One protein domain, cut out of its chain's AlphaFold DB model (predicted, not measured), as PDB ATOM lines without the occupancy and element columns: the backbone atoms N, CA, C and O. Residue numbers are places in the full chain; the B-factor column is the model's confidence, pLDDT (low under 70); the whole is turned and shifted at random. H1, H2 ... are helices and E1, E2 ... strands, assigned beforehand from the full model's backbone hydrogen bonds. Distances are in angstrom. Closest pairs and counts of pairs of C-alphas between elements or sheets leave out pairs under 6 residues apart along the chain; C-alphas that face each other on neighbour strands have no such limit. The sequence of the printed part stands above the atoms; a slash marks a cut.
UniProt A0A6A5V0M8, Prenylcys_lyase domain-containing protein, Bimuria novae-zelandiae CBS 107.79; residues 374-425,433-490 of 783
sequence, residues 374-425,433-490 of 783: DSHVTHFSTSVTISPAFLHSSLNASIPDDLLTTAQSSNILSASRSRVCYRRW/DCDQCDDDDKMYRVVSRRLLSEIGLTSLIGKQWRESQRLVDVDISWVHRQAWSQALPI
ATOM      1  N   ASP A 374       8.836  51.109 105.987       89.38
ATOM      2  CA  ASP A 374       9.922  50.253 105.534       89.38
ATOM      3  C   ASP A 374      10.023  50.282 104.005       89.38
ATOM      4  O   ASP A 374       9.023  50.412 103.290       89.38
ATOM      5  N   SER A 375      11.237  50.101 103.495       89.50
ATOM      6  CA  SER A 375      11.498  49.933 102.068       89.50
ATOM      7  C   SER A 375      12.383  48.722 101.833       89.50
ATOM      8  O   SER A 375      13.328  48.478 102.576       89.50
ATOM      9  N   HIS A 376      12.082  47.954 100.791       93.06
ATOM     10  CA  HIS A 376      12.814  46.737 100.475       93.06
ATOM     11  C   HIS A 376      13.265  46.762  99.022       93.06
ATOM     12  O   HIS A 376      12.447  46.936  98.112       93.06
ATOM     13  N   VAL A 377      14.558  46.540  98.809       92.75
ATOM     14  CA  VAL A 377      15.177  46.472  97.485       92.75
ATOM     15  C   VAL A 377      15.718  45.067  97.281       92.75
ATOM     16  O   VAL A 377      16.529  44.576  98.061       92.75
ATOM     17  N   THR A 378      15.260  44.402  96.226       93.31
ATOM     18  CA  THR A 378      15.754  43.082  95.832       93.31
ATOM     19  C   THR A 378      16.409  43.176  94.465       93.31
ATOM     20  O   THR A 378      15.763  43.588  93.504       93.31
ATOM     21  N   HIS A 379      17.675  42.789  94.387       91.06
ATOM     22  CA  HIS A 379      18.370  42.561  93.128       91.06
ATOM     23  C   HIS A 379      18.397  41.066  92.844       91.06
ATOM     24  O   HIS A 379      18.639  40.283  93.760       91.06
ATOM     25  N   PHE A 380      18.144  40.660  91.605       90.31
ATOM     26  CA  PHE A 380      18.320  39.268  91.202       90.31
ATOM     27  C   PHE A 380      18.691  39.151  89.724       90.31
ATOM     28  O   PHE A 380      18.289  39.993  88.918       90.31
ATOM     29  N   SER A 381      19.450  38.110  89.382       88.50
ATOM     30  CA  SER A 381      19.767  37.733  88.002       88.50
ATOM     31  C   SER A 381      18.950  36.524  87.574       88.50
ATOM     32  O   SER A 381      18.667  35.625  88.370       88.50
ATOM     33  N   THR A 382      18.560  36.501  86.305       88.44
ATOM     34  CA  THR A 382      17.828  35.384  85.715       88.44
ATOM     35  C   THR A 382      18.007  35.334  84.201       88.44
ATOM     36  O   THR A 382      18.085  36.371  83.543       88.44
ATOM     37  N   SER A 383      17.997  34.140  83.615       86.62
ATOM     38  CA  SER A 383      18.028  33.976  82.157       86.62
ATOM     39  C   SER A 383      16.680  34.316  81.497       86.62
ATOM     40  O   SER A 383      16.611  34.597  80.294       86.62
ATOM     41  N   VAL A 384      15.586  34.372  82.268       86.69
ATOM     42  CA  VAL A 384      14.225  34.623  81.767       86.69
ATOM     43  C   VAL A 384      13.749  36.049  82.051       86.69
ATOM     44  O   VAL A 384      14.191  36.713  82.982       86.69
ATOM     45  N   THR A 385      12.843  36.567  81.224       82.94
ATOM     46  CA  THR A 385      12.197  37.857  81.507       82.94
ATOM     47  C   THR A 385      11.102  37.698  82.556       82.94
ATOM     48  O   THR A 385      10.542  36.612  82.716       82.94
ATOM     49  N   ILE A 386      10.717  38.801  83.205       81.38
ATOM     50  CA  ILE A 386       9.470  38.857  83.986       81.38
ATOM     51  C   ILE A 386       8.316  38.317  83.123       81.38
ATOM     52  O   ILE A 386       8.234  38.606  81.925       81.38
ATOM     53  N   SER A 387       7.459  37.493  83.723       80.88
ATOM     54  CA  SER A 387       6.401  36.767  83.021       80.88
ATOM     55  C   SER A 387       5.143  37.622  82.840       80.88
ATOM     56  O   SER A 387       4.653  38.179  83.825       80.88
ATOM     57  N   PRO A 388       4.548  37.676  81.628       73.81
ATOM     58  CA  PRO A 388       3.223  38.265  81.384       73.81
ATOM     59  C   PRO A 388       2.169  37.800  82.386       73.81
ATOM     60  O   PRO A 388       1.382  38.609  82.876       73.81
ATOM     61  N   ALA A 389       2.225  36.517  82.758       71.19
ATOM     62  CA  ALA A 389       1.291  35.894  83.685       71.19
ATOM     63  C   ALA A 389       1.361  36.476  85.105       71.19
ATOM     64  O   ALA A 389       0.357  36.433  85.812       71.19
ATOM     65  N   PHE A 390       2.507  37.041  85.513       71.50
ATOM     66  CA  PHE A 390       2.630  37.741  86.793       71.50
ATOM     67  C   PHE A 390       1.774  39.010  86.831       71.50
ATOM     68  O   PHE A 390       1.210  39.353  87.868       71.50
ATOM     69  N   LEU A 391       1.678  39.709  85.698       64.25
ATOM     70  CA  LEU A 391       0.878  40.921  85.585       64.25
ATOM     71  C   LEU A 391      -0.590  40.551  85.413       64.25
ATOM     72  O   LEU A 391      -1.412  40.950  86.229       64.25
ATOM     73  N   HIS A 392      -0.908  39.768  84.380       61.75
ATOM     74  CA  HIS A 392      -2.242  39.235  84.117       61.75
ATOM     75  C   HIS A 392      -2.144  37.937  83.302       61.75
ATOM     76  O   HIS A 392      -1.426  37.863  82.305       61.75
ATOM     77  N   SER A 393      -2.951  36.936  83.656       51.66
ATOM     78  CA  SER A 393      -2.978  35.612  83.012       51.66
ATOM     79  C   SER A 393      -3.343  35.610  81.517       51.66
ATOM     80  O   SER A 393      -3.145  34.599  80.853       51.66
ATOM     81  N   SER A 394      -3.870  36.715  80.976       53.19
ATOM     82  CA  SER A 394      -4.364  36.827  79.595       53.19
ATOM     83  C   SER A 394      -3.439  37.594  78.639       53.19
ATOM     84  O   SER A 394      -3.814  37.828  77.488       53.19
ATOM     85  N   LEU A 395      -2.264  38.046  79.090       55.12
ATOM     86  CA  LEU A 395      -1.355  38.849  78.268       55.12
ATOM     87  C   LEU A 395      -0.438  37.957  77.414       55.12
ATOM     88  O   LEU A 395       0.612  37.519  77.868       55.12
ATOM     89  N   ASN A 396      -0.778  37.763  76.137       51.12
ATOM     90  CA  ASN A 396       0.167  37.296  75.106       51.12
ATOM     91  C   ASN A 396       1.003  38.477  74.569       51.12
ATOM     92  O   ASN A 396       1.006  38.757  73.370       51.12
ATOM     93  N   ALA A 397       1.654  39.231  75.458       57.91
ATOM     94  CA  ALA A 397       2.405  40.438  75.111       57.91
ATOM     95  C   ALA A 397       3.824  40.403  75.690       57.91
ATOM     96  O   ALA A 397       4.052  39.865  76.771       57.91
ATOM     97  N   SER A 398       4.782  41.002  74.978       58.38
ATOM     98  CA  SER A 398       6.134  41.246  75.489       58.38
ATOM     99  C   SER A 398       6.087  42.254  76.642       58.38
ATOM    100  O   SER A 398       5.620  43.375  76.437       58.38
ATOM    101  N   ILE A 399       6.583  41.888  77.830       61.62
ATOM    102  CA  ILE A 399       6.676  42.821  78.963       61.62
ATOM    103  C   ILE A 399       7.832  43.820  78.737       61.62
ATOM    104  O   ILE A 399       8.921  43.414  78.324       61.62
ATOM    105  N   PRO A 400       7.641  45.120  79.037       61.88
ATOM    106  CA  PRO A 400       8.725  46.097  79.101       61.88
ATOM    107  C   PRO A 400       9.828  45.762  80.124       61.88
ATOM    108  O   PRO A 400       9.574  45.203  81.180       61.88
ATOM    109  N   ASP A 401      11.048  46.241  79.870       63.56
ATOM    110  CA  ASP A 401      12.160  46.162  80.835       63.56
ATOM    111  C   ASP A 401      11.843  46.810  82.205       63.56
ATOM    112  O   ASP A 401      12.424  46.408  83.209       63.56
ATOM    113  N   ASP A 402      10.929  47.789  82.254       65.69
ATOM    114  CA  ASP A 402      10.567  48.538  83.461       65.69
ATOM    115  C   ASP A 402       9.062  48.467  83.745       65.69
ATOM    116  O   ASP A 402       8.230  48.734  82.873       65.69
ATOM    117  N   LEU A 403       8.722  48.189  84.998       72.06
ATOM    118  CA  LEU A 403       7.374  48.077  85.531       72.06
ATOM    119  C   LEU A 403       7.199  49.052  86.686       72.06
ATOM    120  O   LEU A 403       7.880  48.955  87.708       72.06
ATOM    121  N   LEU A 404       6.250  49.973  86.537       76.38
ATOM    122  CA  LEU A 404       5.838  50.899  87.587       76.38
ATOM    123  C   LEU A 404       4.396  50.599  87.984       76.38
ATOM    124  O   LEU A 404       3.546  50.345  87.130       76.38
ATOM    125  N   THR A 405       4.110  50.644  89.282       73.06
ATOM    126  CA  THR A 405       2.804  50.235  89.809       73.06
ATOM    127  C   THR A 405       2.003  51.409  90.356       73.06
ATOM    128  O   THR A 405       2.557  52.366  90.892       73.06
ATOM    129  N   THR A 406       0.678  51.318  90.269       76.94
ATOM    130  CA  THR A 406      -0.240  52.291  90.889       76.94
ATOM    131  C   THR A 406      -0.488  51.973  92.369       76.94
ATOM    132  O   THR A 406      -0.183  50.872  92.830       76.94
ATOM    133  N   ALA A 407      -1.111  52.894  93.111       73.62
ATOM    134  CA  ALA A 407      -1.416  52.729  94.539       73.62
ATOM    135  C   ALA A 407      -2.277  51.497  94.898       73.62
ATOM    136  O   ALA A 407      -2.243  51.055  96.042       73.62
ATOM    137  N   GLN A 408      -3.024  50.923  93.942       66.44
ATOM    138  CA  GLN A 408      -3.822  49.702  94.159       66.44
ATOM    139  C   GLN A 408      -2.983  48.409  94.138       66.44
ATOM    140  O   GLN A 408      -3.479  47.362  94.546       66.44
ATOM    141  N   SER A 409      -1.723  48.461  93.687       63.28
ATOM    142  CA  SER A 409      -0.790  47.331  93.783       63.28
ATOM    143  C   SER A 409      -0.320  47.153  95.225       63.28
ATOM    144  O   SER A 409       0.166  48.104  95.847       63.28
ATOM    145  N   SER A 410      -0.445  45.935  95.754       64.06
ATOM    146  CA  SER A 410      -0.336  45.686  97.192       64.06
ATOM    147  C   SER A 410       1.100  45.631  97.728       64.06
ATOM    148  O   SER A 410       1.317  46.092  98.848       64.06
ATOM    149  N   ASN A 411       2.084  45.125  96.967       80.50
ATOM    150  CA  ASN A 411       3.458  44.971  97.478       80.50
ATOM    151  C   ASN A 411       4.566  45.551  96.588       80.50
ATOM    152  O   ASN A 411       5.422  46.278  97.089       80.50
ATOM    153  N   ILE A 412       4.577  45.237  95.290       83.31
ATOM    154  CA  ILE A 412       5.626  45.720  94.378       83.31
ATOM    155  C   ILE A 412       5.335  47.167  94.003       83.31
ATOM    156  O   ILE A 412       4.208  47.497  93.627       83.31
ATOM    157  N   LEU A 413       6.356  48.015  94.127       83.06
ATOM    158  CA  LEU A 413       6.321  49.440  93.810       83.06
ATOM    159  C   LEU A 413       6.891  49.685  92.411       83.06
ATOM    160  O   LEU A 413       6.240  50.337  91.588       83.06
ATOM    161  N   SER A 414       8.047  49.087  92.123       82.69
ATOM    162  CA  SER A 414       8.672  49.077  90.802       82.69
ATOM    163  C   SER A 414       9.531  47.830  90.590       82.69
ATOM    164  O   SER A 414      10.047  47.256  91.548       82.69
ATOM    165  N   ALA A 415       9.700  47.421  89.336       81.38
ATOM    166  CA  ALA A 415      10.677  46.423  88.914       81.38
ATOM    167  C   ALA A 415      11.346  46.906  87.624       81.38
ATOM    168  O   ALA A 415      10.651  47.207  86.662       81.38
ATOM    169  N   SER A 416      12.668  47.015  87.601       78.06
ATOM    170  CA  SER A 416      13.421  47.558  86.464       78.06
ATOM    171  C   SER A 416      14.562  46.635  86.079       78.06
ATOM    172  O   SER A 416      15.300  46.180  86.958       78.06
ATOM    173  N   ARG A 417      14.738  46.388  84.781       78.06
ATOM    174  CA  ARG A 417      15.877  45.642  84.246       78.06
ATOM    175  C   ARG A 417      17.097  46.556  84.164       78.06
ATOM    176  O   ARG A 417      17.105  47.539  83.423       78.06
ATOM    177  N   SER A 418      18.147  46.206  84.889       71.69
ATOM    178  CA  SER A 418      19.449  46.855  84.788       71.69
ATOM    179  C   SER A 418      20.165  46.354  83.534       71.69
ATOM    180  O   SER A 418      20.337  45.150  83.351       71.69
ATOM    181  N   ARG A 419      20.580  47.270  82.649       61.09
ATOM    182  CA  ARG A 419      21.475  46.926  81.535       61.09
ATOM    183  C   ARG A 419      22.903  46.876  82.042       61.09
ATOM    184  O   ARG A 419      23.404  47.873  82.554       61.09
ATOM    185  N   VAL A 420      23.535  45.728  81.871       60.50
ATOM    186  CA  VAL A 420      24.917  45.502  82.266       60.50
ATOM    187  C   VAL A 420      25.778  45.584  81.010       60.50
ATOM    188  O   VAL A 420      25.730  44.697  80.164       60.50
ATOM    189  N   CYS A 421      26.520  46.680  80.861       55.78
ATOM    190  CA  CYS A 421      27.383  46.920  79.706       55.78
ATOM    191  C   CYS A 421      28.824  47.146  80.154       55.78
ATOM    192  O   CYS A 421      29.066  47.784  81.180       55.78
ATOM    193  N   TYR A 422      29.774  46.606  79.396       53.66
ATOM    194  CA  TYR A 422      31.200  46.696  79.667       53.66
ATOM    195  C   TYR A 422      31.949  47.291  78.473       53.66
ATOM    196  O   TYR A 422      31.633  47.007  77.320       53.66
ATOM    197  N   ARG A 423      33.009  48.057  78.757       50.34
ATOM    198  CA  ARG A 423      34.014  48.430  77.755       50.34
ATOM    199  C   ARG A 423      35.013  47.293  77.592       50.34
ATOM    200  O   ARG A 423      35.782  47.020  78.513       50.34
ATOM    201  N   ARG A 424      35.059  46.658  76.423       43.75
ATOM    202  CA  ARG A 424      36.136  45.723  76.052       43.75
ATOM    203  C   ARG A 424      36.728  46.195  74.735       43.75
ATOM    204  O   ARG A 424      35.989  46.406  73.788       43.75
ATOM    205  N   TRP A 425      38.054  46.337  74.693       45.38
ATOM    206  CA  TRP A 425      38.811  46.668  73.475       45.38
ATOM    207  C   TRP A 425      38.487  48.029  72.832       45.38
ATOM    208  O   TRP A 425      38.293  48.115  71.626       45.38
ATOM    209  N   ASP A 433      31.372  53.170  70.267       49.88
ATOM    210  CA  ASP A 433      30.797  51.853  69.904       49.88
ATOM    211  C   ASP A 433      31.431  50.647  70.638       49.88
ATOM    212  O   ASP A 433      31.263  49.497  70.240       49.88
ATOM    213  N   CYS A 434      32.178  50.884  71.725       54.38
ATOM    214  CA  CYS A 434      32.921  49.833  72.440       54.38
ATOM    215  C   CYS A 434      32.226  49.255  73.692       54.38
ATOM    216  O   CYS A 434      32.858  48.527  74.465       54.38
ATOM    217  N   ASP A 435      30.938  49.550  73.892       55.16
ATOM    218  CA  ASP A 435      30.139  48.991  74.987       55.16
ATOM    219  C   ASP A 435      29.472  47.680  74.535       55.16
ATOM    220  O   ASP A 435      28.463  47.687  73.831       55.16
ATOM    221  N   GLN A 436      30.011  46.533  74.957       55.72
ATOM    222  CA  GLN A 436      29.323  45.248  74.813       55.72
ATOM    223  C   GLN A 436      28.443  45.026  76.044       55.72
ATOM    224  O   GLN A 436      28.918  45.056  77.178       55.72
ATOM    225  N   CYS A 437      27.143  44.840  75.832       59.81
ATOM    226  CA  CYS A 437      26.211  44.499  76.901       59.81
ATOM    227  C   CYS A 437      26.036  42.986  76.963       59.81
ATOM    228  O   CYS A 437      25.816  42.353  75.932       59.81
ATOM    229  N   ASP A 438      26.153  42.425  78.164       58.34
ATOM    230  CA  ASP A 438      25.831  41.022  78.393       58.34
ATOM    231  C   ASP A 438      24.306  40.902  78.521       58.34
ATOM    232  O   ASP A 438      23.690  41.532  79.389       58.34
ATOM    233  N   ASP A 439      23.689  40.180  77.586       60.09
ATOM    234  CA  ASP A 439      22.242  39.940  77.545       60.09
ATOM    235  C   ASP A 439      21.874  38.517  78.008       60.09
ATOM    236  O   ASP A 439      20.675  38.211  78.096       60.09
ATOM    237  N   ASP A 440      22.867  37.674  78.327       64.44
ATOM    238  CA  ASP A 440      22.655  36.266  78.669       64.44
ATOM    239  C   ASP A 440      21.936  36.137  80.023       64.44
ATOM    240  O   ASP A 440      20.907  35.459  80.112       64.44
ATOM    241  N   ASP A 441      22.378  36.897  81.036       74.06
ATOM    242  CA  ASP A 441      21.730  36.995  82.350       74.06
ATOM    243  C   ASP A 441      21.101  38.380  82.583       74.06
ATOM    244  O   ASP A 441      21.746  39.432  82.615       74.06
ATOM    245  N   LYS A 442      19.781  38.396  82.781       81.00
ATOM    246  CA  LYS A 442      18.982  39.606  82.985       81.00
ATOM    247  C   LYS A 442      19.009  39.991  84.456       81.00
ATOM    248  O   LYS A 442      18.495  39.268  85.304       81.00
ATOM    249  N   MET A 443      19.552  41.169  84.739       82.94
ATOM    250  CA  MET A 443      19.566  41.751  86.079       82.94
ATOM    251  C   MET A 443      18.318  42.590  86.333       82.94
ATOM    252  O   MET A 443      18.010  43.499  85.563       82.94
ATOM    253  N   TYR A 444      17.629  42.332  87.440       86.19
ATOM    254  CA  TYR A 444      16.451  43.079  87.867       86.19
ATOM    255  C   TYR A 444      16.658  43.716  89.237       86.19
ATOM    256  O   TYR A 444      17.174  43.085  90.155       86.19
ATOM    257  N   ARG A 445      16.178  44.954  89.384       88.00
ATOM    258  CA  ARG A 445      16.006  45.660  90.659       88.00
ATOM    259  C   ARG A 445      14.519  45.804  90.946       88.00
ATOM    260  O   ARG A 445      13.797  46.418  90.162       88.00
ATOM    261  N   VAL A 446      14.062  45.283  92.078       89.00
ATOM    262  CA  VAL A 446      12.663  45.348  92.511       89.00
ATOM    263  C   VAL A 446      12.558  46.106  93.824       89.00
ATOM    264  O   VAL A 446      13.212  45.753  94.803       89.00
ATOM    265  N   VAL A 447      11.716  47.136  93.846       88.88
ATOM    266  CA  VAL A 447      11.381  47.903  95.047       88.88
ATOM    267  C   VAL A 447      10.001  47.477  95.530       88.88
ATOM    268  O   VAL A 447       9.046  47.411  94.751       88.88
ATOM    269  N   SER A 448       9.885  47.177  96.818       90.06
ATOM    270  CA  SER A 448       8.676  46.606  97.413       90.06
ATOM    271  C   SER A 448       8.457  47.076  98.851       90.06
ATOM    272  O   SER A 448       9.387  47.507  99.532       90.06
ATOM    273  N   ARG A 449       7.205  46.997  99.315       87.00
ATOM    274  CA  ARG A 449       6.825  47.343 100.698       87.00
ATOM    275  C   ARG A 449       7.274  46.297 101.711       87.00
ATOM    276  O   ARG A 449       7.499  46.625 102.868       87.00
ATOM    277  N   ARG A 450       7.380  45.041 101.285       88.94
ATOM    278  CA  ARG A 450       7.832  43.901 102.082       88.94
ATOM    279  C   ARG A 450       8.875  43.121 101.310       88.94
ATOM    280  O   ARG A 450       8.741  42.975 100.094       88.94
ATOM    281  N   LEU A 451       9.833  42.556 102.037       89.38
ATOM    282  CA  LEU A 451      10.867  41.701 101.476       89.38
ATOM    283  C   LEU A 451      10.266  40.583 100.609       89.38
ATOM    284  O   LEU A 451       9.340  39.885 101.028       89.38
ATOM    285  N   LEU A 452      10.789  40.419  99.391       90.81
ATOM    286  CA  LEU A 452      10.315  39.392  98.469       90.81
ATOM    287  C   LEU A 452      10.815  38.009  98.890       90.81
ATOM    288  O   LEU A 452      12.018  37.734  98.863       90.81
ATOM    289  N   SER A 453       9.873  37.128  99.221       91.88
ATOM    290  CA  SER A 453      10.141  35.704  99.417       91.88
ATOM    291  C   SER A 453      10.500  35.017  98.098       91.88
ATOM    292  O   SER A 453      10.330  35.563  97.008       91.88
ATOM    293  N   GLU A 454      10.970  33.782  98.195       93.12
ATOM    294  CA  GLU A 454      11.249  32.875  97.082       93.12
ATOM    295  C   GLU A 454       9.993  32.675  96.220       93.12
ATOM    296  O   GLU A 454      10.064  32.707  94.992       93.12
ATOM    297  N   ILE A 455       8.822  32.575  96.857       90.88
ATOM    298  CA  ILE A 455       7.517  32.527  96.180       90.88
ATOM    299  C   ILE A 455       7.284  33.817  95.384       90.88
ATOM    300  O   ILE A 455       6.907  33.766  94.216       90.88
ATOM    301  N   GLY A 456       7.540  34.980  95.990       88.69
ATOM    302  CA  GLY A 456       7.408  36.271  95.313       88.69
ATOM    303  C   GLY A 456       8.334  36.391  94.098       88.69
ATOM    304  O   GLY A 456       7.879  36.754  93.016       88.69
ATOM    305  N   LEU A 457       9.608  36.026  94.249       90.69
ATOM    306  CA  LEU A 457      10.601  36.074  93.173       90.69
ATOM    307  C   LEU A 457      10.297  35.110  92.027       90.69
ATOM    308  O   LEU A 457      10.331  35.504  90.866       90.69
ATOM    309  N   THR A 458       9.959  33.860  92.330       90.94
ATOM    310  CA  THR A 458       9.613  32.879  91.291       90.94
ATOM    311  C   THR A 458       8.317  33.239  90.576       90.94
ATOM    312  O   THR A 458       8.240  33.104  89.355       90.94
ATOM    313  N   SER A 459       7.332  33.796  91.293       87.94
ATOM    314  CA  SER A 459       6.089  34.263  90.676       87.94
ATOM    315  C   SER A 459       6.321  35.380  89.655       87.94
ATOM    316  O   SER A 459       5.666  35.375  88.614       87.94
ATOM    317  N   LEU A 460       7.296  36.276  89.887       86.12
ATOM    318  CA  LEU A 460       7.664  37.345  88.949       86.12
ATOM    319  C   LEU A 460       8.102  36.796  87.591       86.12
ATOM    320  O   LEU A 460       7.761  37.359  86.555       86.12
ATOM    321  N   ILE A 461       8.817  35.675  87.585       88.31
ATOM    322  CA  ILE A 461       9.266  34.996  86.364       88.31
ATOM    323  C   ILE A 461       8.293  33.900  85.901       88.31
ATOM    324  O   ILE A 461       8.616  33.107  85.021       88.31
ATOM    325  N   GLY A 462       7.076  33.855  86.458       87.50
ATOM    326  CA  GLY A 462       6.020  32.925  86.047       87.50
ATOM    327  C   GLY A 462       6.254  31.476  86.468       87.50
ATOM    328  O   GLY A 462       5.671  30.567  85.877       87.50
ATOM    329  N   LYS A 463       7.107  31.249  87.468       89.19
ATOM    330  CA  LYS A 463       7.425  29.926  88.005       89.19
ATOM    331  C   LYS A 463       6.790  29.714  89.373       89.19
ATOM    332  O   LYS A 463       6.445  30.658  90.079       89.19
ATOM    333  N   GLN A 464       6.643  28.447  89.744       88.94
ATOM    334  CA  GLN A 464       6.195  28.047  91.073       88.94
ATOM    335  C   GLN A 464       7.394  27.668  91.939       88.94
ATOM    336  O   GLN A 464       8.288  26.962  91.477       88.94
ATOM    337  N   TRP A 465       7.382  28.109  93.194       91.69
ATOM    338  CA  TRP A 465       8.369  27.715  94.192       91.69
ATOM    339  C   TRP A 465       7.965  26.417  94.893       91.69
ATOM    340  O   TRP A 465       6.807  26.255  95.286       91.69
ATOM    341  N   ARG A 466       8.929  25.517  95.100       91.69
ATOM    342  CA  ARG A 466       8.801  24.350  95.980       91.69
ATOM    343  C   ARG A 466       9.922  24.405  97.010       91.69
ATOM    344  O   ARG A 466      11.069  24.610  96.637       91.69
ATOM    345  N   GLU A 467       9.608  24.171  98.282       86.69
ATOM    346  CA  GLU A 467      10.565  24.325  99.395       86.69
ATOM    347  C   GLU A 467      11.833  23.466  99.267       86.69
ATOM    348  O   GLU A 467      12.875  23.828  99.801       86.69
ATOM    349  N   SER A 468      11.771  22.349  98.535       86.94
ATOM    350  CA  SER A 468      12.920  21.471  98.288       86.94
ATOM    351  C   SER A 468      13.853  21.943  97.163       86.94
ATOM    352  O   SER A 468      14.873  21.301  96.927       86.94
ATOM    353  N   GLN A 469      13.484  22.983  96.407       89.25
ATOM    354  CA  GLN A 469      14.269  23.509  95.286       89.25
ATOM    355  C   GLN A 469      15.210  24.620  95.754       89.25
ATOM    356  O   GLN A 469      14.966  25.288  96.754       89.25
ATOM    357  N   ARG A 470      16.288  24.854  95.005       90.00
ATOM    358  CA  ARG A 470      17.116  26.058  95.124       90.00
ATOM    359  C   ARG A 470      16.710  27.057  94.043       90.00
ATOM    360  O   ARG A 470      16.187  26.679  93.001       90.00
ATOM    361  N   LEU A 471      17.002  28.338  94.263       90.31
ATOM    362  CA  LEU A 471      16.702  29.408  93.298       90.31
ATOM    363  C   LEU A 471      17.363  29.181  91.924       90.31
ATOM    364  O   LEU A 471      16.743  29.435  90.893       90.31
ATOM    365  N   VAL A 472      18.567  28.607  91.905       88.81
ATOM    366  CA  VAL A 472      19.258  28.238  90.659       88.81
ATOM    367  C   VAL A 472      18.488  27.189  89.850       88.81
ATOM    368  O   VAL A 472      18.483  27.243  88.626       88.81
ATOM    369  N   ASP A 473      17.753  26.291  90.517       90.19
ATOM    370  CA  ASP A 473      16.962  25.243  89.859       90.19
ATOM    371  C   ASP A 473      15.703  25.823  89.166       90.19
ATOM    372  O   ASP A 473      14.986  25.116  88.456       90.19
ATOM    373  N   VAL A 474      15.416  27.116  89.370       90.88
ATOM    374  CA  VAL A 474      14.310  27.868  88.760       90.88
ATOM    375  C   VAL A 474      14.797  29.084  87.959       90.88
ATOM    376  O   VAL A 474      14.023  30.010  87.728       90.88
ATOM    377  N   ASP A 475      16.015  29.037  87.417       90.19
ATOM    378  CA  ASP A 475      16.653  30.077  86.584       90.19
ATOM    379  C   ASP A 475      16.915  31.412  87.304       90.19
ATOM    380  O   ASP A 475      16.918  32.463  86.668       90.19
ATOM    381  N   ILE A 476      17.130  31.406  88.623       91.06
ATOM    382  CA  ILE A 476      17.604  32.583  89.368       91.06
ATOM    383  C   ILE A 476      19.031  32.301  89.848       91.06
ATOM    384  O   ILE A 476      19.227  31.545  90.801       91.06
ATOM    385  N   SER A 477      20.026  32.889  89.176       88.69
ATOM    386  CA  SER A 477      21.453  32.631  89.432       88.69
ATOM    387  C   SER A 477      21.978  33.373  90.667       88.69
ATOM    388  O   SER A 477      22.799  32.839  91.407       88.69
ATOM    389  N   TRP A 478      21.453  34.562  90.965       89.19
ATOM    390  CA  TRP A 478      21.856  35.363  92.121       89.19
ATOM    391  C   TRP A 478      20.686  36.172  92.679       89.19
ATOM    392  O   TRP A 478      19.794  36.598  91.946       89.19
ATOM    393  N   VAL A 479      20.704  36.404  93.994       91.88
ATOM    394  CA  VAL A 479      19.758  37.283  94.682       91.88
ATOM    395  C   VAL A 479      20.455  38.044  95.807       91.88
ATOM    396  O   VAL A 479      21.181  37.472  96.618       91.88
ATOM    397  N   HIS A 480      20.180  39.340  95.897       92.50
ATOM    398  CA  HIS A 480      20.529  40.181  97.029       92.50
ATOM    399  C   HIS A 480      19.289  40.920  97.525       92.50
ATOM    400  O   HIS A 480      18.538  41.502  96.742       92.50
ATOM    401  N   ARG A 481      19.078  40.913  98.840       94.19
ATOM    402  CA  ARG A 481      17.908  41.491  99.495       94.19
ATOM    403  C   ARG A 481      18.357  42.490 100.545       94.19
ATOM    404  O   ARG A 481      18.989  42.102 101.521       94.19
ATOM    405  N   GLN A 482      17.973  43.741 100.355       93.06
ATOM    406  CA  GLN A 482      18.218  44.817 101.298       93.06
ATOM    407  C   GLN A 482      16.890  45.273 101.897       93.06
ATOM    408  O   GLN A 482      15.969  45.661 101.174       93.06
ATOM    409  N   ALA A 483      16.804  45.223 103.222       92.56
ATOM    410  CA  ALA A 483      15.708  45.801 103.982       92.56
ATOM    411  C   ALA A 483      16.174  47.118 104.604       92.56
ATOM    412  O   ALA A 483      17.268  47.199 105.162       92.56
ATOM    413  N   TRP A 484      15.337  48.139 104.495       89.19
ATOM    414  CA  TRP A 484      15.526  49.436 105.117       89.19
ATOM    415  C   TRP A 484      14.352  49.665 106.064       89.19
ATOM    416  O   TRP A 484      13.271  50.085 105.641       89.19
ATOM    417  N   SER A 485      14.547  49.318 107.334       84.06
ATOM    418  CA  SER A 485      13.548  49.537 108.380       84.06
ATOM    419  C   SER A 485      13.439  51.018 108.703       84.06
ATOM    420  O   SER A 485      14.463  51.686 108.832       84.06
ATOM    421  N   GLN A 486      12.216  51.523 108.868       77.75
ATOM    422  CA  GLN A 486      11.958  52.926 109.213       77.75
ATOM    423  C   GLN A 486      12.674  53.926 108.283       77.75
ATOM    424  O   GLN A 486      13.111  54.996 108.695       77.75
ATOM    425  N   ALA A 487      12.797  53.578 107.005       77.75
ATOM    426  CA  ALA A 487      13.655  54.300 106.074       77.75
ATOM    427  C   ALA A 487      13.043  55.600 105.550       77.75
ATOM    428  O   ALA A 487      13.765  56.509 105.142       77.75
ATOM    429  N   LEU A 488      11.711  55.662 105.490       83.38
ATOM    430  CA  LEU A 488      10.994  56.691 104.746       83.38
ATOM    431  C   LEU A 488       9.986  57.389 105.650       83.38
ATOM    432  O   LEU A 488       9.051  56.731 106.101       83.38
ATOM    433  N   PRO A 489      10.122  58.697 105.914       81.12
ATOM    434  CA  PRO A 489       9.131  59.404 106.706       81.12
ATOM    435  C   PRO A 489       7.788  59.416 105.967       81.12
ATOM    436  O   PRO A 489       7.710  59.794 104.795       81.12
ATOM    437  N   ILE A 490       6.733  59.024 106.677       82.62
ATOM    438  CA  ILE A 490       5.348  59.117 106.220       82.62
ATOM    439  C   ILE A 490       4.818  60.498 106.596       82.62
ATOM    440  O   ILE A 490       4.975  60.971 107.731       82.62
TER     441      ILE A 490
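What this domain is: This is residues 374 to 425 and 433 to 490 of the 783 residues of the protein "Prenylcys_lyase domain-containing protein" of Bimuria novae-zelandiae CBS 107.79 (UniProt A0A6A5V0M8). What would one see first in this model? One twisted sheet of five antiparallel strands makes a slab, with H2 packed over one face between the two short helices H1 and H3, while no named helix covers the other face. Beyond the end of E3, the two short strands E4 and E5 make a thin arm that reaches away from the slab. What is it built of? The printed part has 110 residues, with three named helices and seven named strands in the order E1 H1 E2 E3 E4 E5 E6 H2 H3 E7, and its class is mixed, helices and strands; the large sheet has the order E2 - E3 - E6 - E1 - E7. How far does it spread? It is compact, with a radius of gyration of the C-alphas of 15.1 A, and it spans 48 by 34 by 30 A.

Where its parts are: Where does the printed part begin? Strand E1, residues 374 to 382, is 26.0 A long and starts with C-alpha 374 at (9.922, 50.253, 105.534). Helix H1 is residues 388 to 391, and strand E2 is residues 402 to 404. What comes before and after the cut? Strand E3, residues 412 to 418, is 16.9 A long, and strand E4 is residues 421 to 423, with C-alpha 423 at (34.014, 48.430, 77.755). After the cut come strand E5, residues 435 to 437, and strand E6, residues 442 to 448, 19.1 A long. What closes the series? Helix H2, residues 454 to 460, is 9.9 A long, and helix H3 is residues 471 to 474. Strand E7, residues 476 to 489, is the longest strand at 33.0 A and ends with C-alpha 489 at (9.131, 59.404, 106.706).

How they stand to each other: How are the strands of the large sheet joined? E1 and E7 are antiparallel at 166 degrees, with N 379 and O 480 2.8 A apart, and E6 and E1 are antiparallel at 164 degrees, with N 442 and O 382 2.7 A apart. E3 and E6 are antiparallel with N 413 and O 447 2.8 A apart, and E2 and E3 form a hairpin with N 403 and O 415 2.7 A apart, each of these four pairs of atoms within hydrogen-bond range. E2 and E7 are the edge strands, and E7 bends by 61 degrees at residue 486. Where do the helices stand? H2 is on the sheet, H3 only grazes it with residues 471 to 474, and H1 is not on it. H2 is close but not clearly touching both H1, closest C-alphas Phe 390 and Leu 460 at 5.5 A, and H3, closest C-alphas Thr 458 and Val 474 at 7.3 A. In H2 every O i to N i+4 pair is within hydrogen-bond range, while H1 and H3 are too short for such a pair. Is there a strand-helix-strand unit? E6, H2 and H3, and E7 form a split one, two strands running the same way with E1 between them in the sheet, and its crossover is right-handed. How does the small sheet stand? E3 runs on into E4 across a break of 2 residues at 28 degrees, and E4 and E5 are antiparallel with N 422 and O 436 within hydrogen-bond range at 2.8 A.

The domain as a whole: How large is it? The two C-alphas farthest apart are those of Trp 425 and Ile 490, at 48.4 A. Where is the cut, and are any links long? Residues 426 to 432 are not printed, and C-alphas 425 and 433 are 10.2 A apart across the cut. Of the links that are printed whole, none is long. Where is confidence low? The mean pLDDT of the printed part is 78.1, and residues 391 to 402, 408 to 410, 419 to 425 and 433 to 440 are under 70.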